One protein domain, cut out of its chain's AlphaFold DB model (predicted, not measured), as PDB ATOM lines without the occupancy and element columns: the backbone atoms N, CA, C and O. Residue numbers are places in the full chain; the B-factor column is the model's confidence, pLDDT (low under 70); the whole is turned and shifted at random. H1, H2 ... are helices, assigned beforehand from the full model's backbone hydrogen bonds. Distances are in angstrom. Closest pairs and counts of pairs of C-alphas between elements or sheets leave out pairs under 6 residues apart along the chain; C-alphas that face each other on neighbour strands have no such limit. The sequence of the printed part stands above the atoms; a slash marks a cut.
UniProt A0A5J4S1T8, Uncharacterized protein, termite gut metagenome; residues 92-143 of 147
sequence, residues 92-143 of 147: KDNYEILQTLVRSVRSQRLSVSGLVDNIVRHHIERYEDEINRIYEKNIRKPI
ATOM      1  N   LYS A  92     150.418 175.530 127.142       97.50
ATOM      2  CA  LYS A  92     150.185 175.425 128.592       97.50
ATOM      3  C   LYS A  92     149.213 176.498 129.072       97.50
ATOM      4  O   LYS A  92     148.265 176.187 129.789       97.50
ATOM      5  N   ASP A  93     149.415 177.731 128.626       97.81
ATOM      6  CA  ASP A  93     148.595 178.872 129.035       97.81
ATOM      7  C   ASP A  93     147.145 178.708 128.547       97.81
ATOM      8  O   ASP A  93     146.193 178.953 129.289       97.81
ATOM      9  N   ASN A  94     146.962 178.180 127.330       97.06
ATOM     10  CA  ASN A  94     145.639 177.847 126.800       97.06
ATOM     11  C   ASN A  94     144.963 176.768 127.647       97.06
ATOM     12  O   ASN A  94     143.787 176.893 127.986       97.06
ATOM     13  N   TYR A  95     145.703 175.721 128.022       96.62
ATOM     14  CA  TYR A  95     145.175 174.682 128.898       96.62
ATOM     15  C   TYR A  95     144.716 175.258 130.243       96.62
ATOM     16  O   TYR A  95     143.617 174.937 130.690       96.62
ATOM     17  N   GLU A  96     145.502 176.135 130.873       97.75
ATOM     18  CA  GLU A  96     145.155 176.757 132.160       97.75
ATOM     19  C   GLU A  96     143.889 177.622 132.079       97.75
ATOM     20  O   GLU A  96     143.024 177.544 132.962       97.75
ATOM     21  N   ILE A  97     143.731 178.388 130.995       96.62
ATOM     22  CA  ILE A  97     142.523 179.181 130.734       96.62
ATOM     23  C   ILE A  97     141.303 178.263 130.598       96.62
ATOM     24  O   ILE A  97     140.306 178.448 131.300       96.62
ATOM     25  N   LEU A  98     141.391 177.234 129.750       95.75
ATOM     26  CA  LEU A  98     140.300 176.279 129.536       95.75
ATOM     27  C   LEU A  98     139.950 175.531 130.825       95.75
ATOM     28  O   LEU A  98     138.780 175.316 131.131       95.75
ATOM     29  N   GLN A  99     140.955 175.164 131.616       95.31
ATOM     30  CA  GLN A  99     140.755 174.500 132.896       95.31
ATOM     31  C   GLN A  99     140.062 175.414 133.911       95.31
ATOM     32  O   GLN A  99     139.232 174.948 134.689       95.31
ATOM     33  N   THR A 100     140.380 176.707 133.916       95.62
ATOM     34  CA  THR A 100     139.709 177.697 134.768       95.62
ATOM     35  C   THR A 100     138.249 177.873 134.360       95.62
ATOM     36  O   THR A 100     137.374 177.829 135.224       95.62
ATOM     37  N   LEU A 101     137.976 177.978 133.057       93.44
ATOM     38  CA  LEU A 101     136.619 178.077 132.523       93.44
ATOM     39  C   LEU A 101     135.781 176.833 132.850       93.44
ATOM     40  O   LEU A 101     134.683 176.938 133.378       93.44
ATOM     41  N   VAL A 102     136.312 175.632 132.619       93.19
ATOM     42  CA  VAL A 102     135.591 174.388 132.938       93.19
ATOM     43  C   VAL A 102     135.262 174.291 134.432       93.19
ATOM     44  O   VAL A 102     134.188 173.821 134.792       93.19
ATOM     45  N   ARG A 103     136.150 174.766 135.316       91.81
ATOM     46  CA  ARG A 103     135.893 174.785 136.766       91.81
ATOM     47  C   ARG A 103     134.850 175.817 137.194       91.81
ATOM     48  O   ARG A 103     134.216 175.611 138.229       91.81
ATOM     49  N   SER A 104     134.701 176.932 136.475       90.88
ATOM     50  CA  SER A 104     133.711 177.959 136.829       90.88
ATOM     51  C   SER A 104     132.281 177.513 136.504       90.88
ATOM     52  O   SER A 104     131.345 177.885 137.214       90.88
ATOM     53  N   VAL A 105     132.113 176.646 135.503       88.50
ATOM     54  CA  VAL A 105     130.821 176.083 135.090       88.50
ATOM     55  C   VAL A 105     130.431 174.921 136.015       88.50
ATOM     56  O   VAL A 105     130.725 173.758 135.759       88.50
ATOM     57  N   ARG A 106     129.766 175.230 137.136       69.31
ATOM     58  CA  ARG A 106     129.451 174.241 138.194       69.31
ATOM     59  C   ARG A 106     128.323 173.256 137.870       69.31
ATOM     60  O   ARG A 106     128.202 172.244 138.556       69.31
ATOM     61  N   SER A 107     127.477 173.549 136.885       68.06
ATOM     62  CA  SER A 107     126.281 172.750 136.572       68.06
ATOM     63  C   SER A 107     126.537 171.623 135.572       68.06
ATOM     64  O   SER A 107     125.800 170.639 135.567       68.06
ATOM     65  N   GLN A 108     127.582 171.735 134.746       73.25
ATOM     66  CA  GLN A 108     127.846 170.786 133.672       73.25
ATOM     67  C   GLN A 108     128.996 169.845 134.029       73.25
ATOM     68  O   GLN A 108     130.057 170.276 134.470       73.25
ATOM     69  N   ARG A 109     128.838 168.545 133.741       82.38
ATOM     70  CA  ARG A 109     129.955 167.576 133.734       82.38
ATOM     71  C   ARG A 109     130.861 167.781 132.509       82.38
ATOM     72  O   ARG A 109     131.095 166.851 131.740       82.38
ATOM     73  N   LEU A 110     131.316 169.012 132.290       91.12
ATOM     74  CA  LEU A 110     132.236 169.374 131.223       91.12
ATOM     75  C   LEU A 110     133.671 169.064 131.664       91.12
ATOM     76  O   LEU A 110     134.037 169.237 132.823       91.12
ATOM     77  N   SER A 111     134.493 168.595 130.732       91.88
ATOM     78  CA  SER A 111     135.935 168.427 130.936       91.88
ATOM     79  C   SER A 111     136.688 169.321 129.961       91.88
ATOM     80  O   SER A 111     136.134 169.689 128.927       91.88
ATOM     81  N   VAL A 112     137.961 169.625 130.240       93.50
ATOM     82  CA  VAL A 112     138.805 170.391 129.302       93.50
ATOM     83  C   VAL A 112     138.849 169.712 127.937       93.50
ATOM     84  O   VAL A 112     138.630 170.365 126.926       93.50
ATOM     85  N   SER A 113     139.036 168.390 127.904       92.88
ATOM     86  CA  SER A 113     139.000 167.628 126.652       92.88
ATOM     87  C   SER A 113     137.649 167.737 125.942       92.88
ATOM     88  O   SER A 113     137.621 167.860 124.727       92.88
ATOM     89  N   GLY A 114     136.540 167.708 126.688       93.38
ATOM     90  CA  GLY A 114     135.198 167.853 126.119       93.38
ATOM     91  C   GLY A 114     134.954 169.238 125.517       93.38
ATOM     92  O   GLY A 114     134.403 169.326 124.427       93.38
ATOM     93  N   LEU A 115     135.421 170.297 126.189       94.62
ATOM     94  CA  LEU A 115     135.359 171.670 125.683       94.62
ATOM     95  C   LEU A 115     136.197 171.833 124.411       94.62
ATOM     96  O   LEU A 115     135.713 172.379 123.425       94.62
ATOM     97  N   VAL A 116     137.434 171.327 124.417       95.38
ATOM     98  CA  VAL A 116     138.306 171.350 123.233       95.38
ATOM     99  C   VAL A 116     137.639 170.629 122.067       95.38
ATOM    100  O   VAL A 116     137.618 171.161 120.965       95.38
ATOM    101  N   ASP A 117     137.046 169.462 122.305       94.06
ATOM    102  CA  ASP A 117     136.357 168.712 121.257       94.06
ATOM    103  C   ASP A 117     135.131 169.456 120.709       94.06
ATOM    104  O   ASP A 117     134.930 169.480 119.501       94.06
ATOM    105  N   ASN A 118     134.357 170.146 121.557       94.56
ATOM    106  CA  ASN A 118     133.248 170.984 121.093       94.56
ATOM    107  C   ASN A 118     133.735 172.140 120.207       94.56
ATOM    108  O   ASN A 118     133.154 172.395 119.154       94.56
ATOM    109  N   ILE A 119     134.824 172.809 120.604       95.31
ATOM    110  CA  ILE A 119     135.436 173.890 119.817       95.31
ATOM    111  C   ILE A 119     135.934 173.361 118.470       95.31
ATOM    112  O   ILE A 119     135.667 173.969 117.437       95.31
ATOM    113  N   VAL A 120     136.640 172.228 118.473       95.00
ATOM    114  CA  VAL A 120     137.177 171.610 117.254       95.00
ATOM    115  C   VAL A 120     136.048 171.160 116.331       95.00
ATOM    116  O   VAL A 120     136.107 171.453 115.142       95.00
ATOM    117  N   ARG A 121     135.001 170.518 116.861       93.75
ATOM    118  CA  ARG A 121     133.835 170.085 116.081       93.75
ATOM    119  C   ARG A 121     133.156 171.262 115.396       93.75
ATOM    120  O   ARG A 121     133.045 171.269 114.178       93.75
ATOM    121  N   HIS A 122     132.808 172.289 116.168       94.94
ATOM    122  CA  HIS A 122     132.206 173.502 115.630       94.94
ATOM    123  C   HIS A 122     133.122 174.181 114.600       94.94
ATOM    124  O   HIS A 122     132.652 174.707 113.601       94.94
ATOM    125  N   HIS A 123     134.439 174.195 114.821       95.88
ATOM    126  CA  HIS A 123     135.379 174.754 113.850       95.88
ATOM    127  C   HIS A 123     135.383 173.969 112.533       95.88
ATOM    128  O   HIS A 123     135.379 174.581 111.471       95.88
ATOM    129  N   ILE A 124     135.364 172.635 112.596       95.56
ATOM    130  CA  ILE A 124     135.305 171.782 111.405       95.56
ATOM    131  C   ILE A 124     133.996 172.009 110.648       95.56
ATOM    132  O   ILE A 124     134.041 172.232 109.447       95.56
ATOM    133  N   GLU A 125     132.857 172.019 111.343       92.75
ATOM    134  CA  GLU A 125     131.538 172.260 110.740       92.75
ATOM    135  C   GLU A 125     131.443 173.665 110.125       92.75
ATOM    136  O   GLU A 125     130.955 173.840 109.013       92.75
ATOM    137  N   ARG A 126     131.956 174.688 110.821       92.12
ATOM    138  CA  ARG A 126     131.848 176.084 110.381       92.12
ATOM    139  C   ARG A 126     132.712 176.415 109.166       92.12
ATOM    140  O   ARG A 126     132.370 177.358 108.452       92.12
ATOM    141  N   TYR A 127     133.829 175.709 108.994       93.94
ATOM    142  CA  TYR A 127     134.842 175.963 107.964       93.94
ATOM    143  C   TYR A 127     135.077 174.741 107.065       93.94
ATOM    144  O   TYR A 127     136.177 174.560 106.538       93.94
ATOM    145  N   GLU A 128     134.072 173.873 106.920       92.50
ATOM    146  CA  GLU A 128     134.172 172.626 106.155       92.50
ATOM    147  C   GLU A 128     134.664 172.886 104.724       92.50
ATOM    148  O   GLU A 128     135.620 172.252 104.268       92.50
ATOM    149  N   ASP A 129     134.071 173.866 104.041       92.56
ATOM    150  CA  ASP A 129     134.409 174.213 102.659       92.56
ATOM    151  C   ASP A 129     135.854 174.702 102.524       92.56
ATOM    152  O   ASP A 129     136.588 174.277 101.624       92.56
ATOM    153  N   GLU A 130     136.314 175.569 103.428       94.88
ATOM    154  CA  GLU A 130     137.695 176.038 103.428       94.88
ATOM    155  C   GLU A 130     138.680 174.912 103.736       94.88
ATOM    156  O   GLU A 130     139.716 174.807 103.069       94.88
ATOM    157  N   ILE A 131     138.364 174.062 104.715       93.25
ATOM    158  CA  ILE A 131     139.177 172.899 105.079       93.25
ATOM    159  C   ILE A 131     139.293 171.959 103.877       93.25
ATOM    160  O   ILE A 131     140.410 171.588 103.502       93.25
ATOM    161  N   ASN A 132     138.178 171.643 103.218       91.81
ATOM    162  CA  ASN A 132     138.141 170.785 102.035       91.81
ATOM    163  C   ASN A 132     138.916 171.404 100.866       91.81
ATOM    164  O   ASN A 132     139.771 170.748 100.269       91.81
ATOM    165  N   ARG A 133     138.731 172.699 100.588       92.69
ATOM    166  CA  ARG A 133     139.499 173.422  99.561       92.69
ATOM    167  C   ARG A 133     141.009 173.363  99.818       92.69
ATOM    168  O   ARG A 133     141.795 173.186  98.881       92.69
ATOM    169  N   ILE A 134     141.441 173.535 101.070       92.88
ATOM    170  CA  ILE A 134     142.854 173.434 101.464       92.88
ATOM    171  C   ILE A 134     143.344 171.993 101.299       92.88
ATOM    172  O   ILE A 134     144.426 171.783 100.742       92.88
ATOM    173  N   TYR A 135     142.566 171.013 101.753       88.25
ATOM    174  CA  TYR A 135     142.874 169.592 101.628       88.25
ATOM    175  C   TYR A 135     143.112 169.211 100.161       88.25
ATOM    176  O   TYR A 135     144.185 168.712  99.817       88.25
ATOM    177  N   GLU A 136     142.182 169.549  99.265       87.75
ATOM    178  CA  GLU A 136     142.301 169.264  97.835       87.75
ATOM    179  C   GLU A 136     143.518 169.940  97.199       87.75
ATOM    180  O   GLU A 136     144.265 169.303  96.454       87.75
ATOM    181  N   LYS A 137     143.766 171.217  97.508       89.44
ATOM    182  CA  LYS A 137     144.915 171.958  96.968       89.44
ATOM    183  C   LYS A 137     146.252 171.318  97.350       89.44
ATOM    184  O   LYS A 137     147.190 171.343  96.551       89.44
ATOM    185  N   ASN A 138     146.356 170.787  98.567       83.75
ATOM    186  CA  ASN A 138     147.605 170.242  99.091       83.75
ATOM    187  C   ASN A 138     147.803 168.760  98.747       83.75
ATOM    188  O   ASN A 138     148.934 168.356  98.493       83.75
ATOM    189  N   ILE A 139     146.733 167.965  98.682       72.62
ATOM    190  CA  ILE A 139     146.817 166.510  98.457       72.62
ATOM    191  C   ILE A 139     146.676 166.131  96.979       72.62
ATOM    192  O   ILE A 139     147.180 165.086  96.569       72.62
ATOM    193  N   ARG A 140     146.133 167.010  96.121       62.12
ATOM    194  CA  ARG A 140     146.251 166.855  94.656       62.12
ATOM    195  C   ARG A 140     147.689 167.022  94.140       62.12
ATOM    196  O   ARG A 140     147.918 166.795  92.955       62.12
ATOM    197  N   LYS A 141     148.672 167.370  94.986       56.03
ATOM    198  CA  LYS A 141     150.086 167.084  94.698       56.03
ATOM    199  C   LYS A 141     150.380 165.646  95.139       56.03
ATOM    200  O   LYS A 141     150.526 165.413  96.339       56.03
ATOM    201  N   PRO A 142     150.439 164.673  94.211       53.25
ATOM    202  CA  PRO A 142     150.656 163.281  94.574       53.25
ATOM    203  C   PRO A 142     151.994 163.122  95.305       53.25
ATOM    204  O   PRO A 142     153.018 163.642  94.868       53.25
ATOM    205  N   ILE A 143     151.986 162.370  96.410       59.34
ATOM    206  CA  ILE A 143     153.171 162.099  97.247       59.34
ATOM    207  C   ILE A 143     154.207 161.224  96.503       59.34
ATOM    208  O   ILE A 143     155.369 161.171  96.895       59.34
TER     209      ILE A 143
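What this domain is: This is residues 92 to 143 of the 147 residues of an uncharacterized protein of termite gut metagenome (UniProt A0A5J4S1T8). Three helices follow one another as a wide, open U: H2 makes the base, and H1 and H3 are the two arms, which do not meet. The start of H2 packs on H1, and H3 makes a corner with H2's far end. The printed part has 52 residues with three named helices, H1, H2, H3 in chain order, and no named strand: all helix. It is extended, with a radius of gyration of the C-alphas of 16.1 A, and spans 48 by 22 by 13 A.

How they stand to each other: H1, residues 92 to 104, and H2, residues 112 to 126, touch, H2 with residues 112 to 115 alone; the closest C-alphas, those of Gln 99 and Val 112, are 5.8 A apart. Their lines are about perpendicular, at 78 degrees. H3, residues 128 to 139, is close to but not clearly touching H2, the closest C-alphas being those of Ile 124 and Ile 131, 7.5 A apart; their lines are about perpendicular, at 84 degrees. H1 and H3 are apart. In H1, H2 and H3 every O i to N i+4 pair is within hydrogen-bond range.

Where its parts are: H1 begins at C-alpha 92 (150.185, 175.425, 128.592) and is 18.6 A long. H2 is 20.9 A long. H3, 16.0 A, ends at C-alpha 139 (146.817, 166.510, 98.457).

The domain as a whole: The two C-alphas farthest apart, those of Arg 106 and Pro 142, are 49.7 A apart. The printed part has no cut; the link H1 to H2 is short, H2 to H3 tight. Residues 106 to 107 and 140 to 143 have pLDDT under 70.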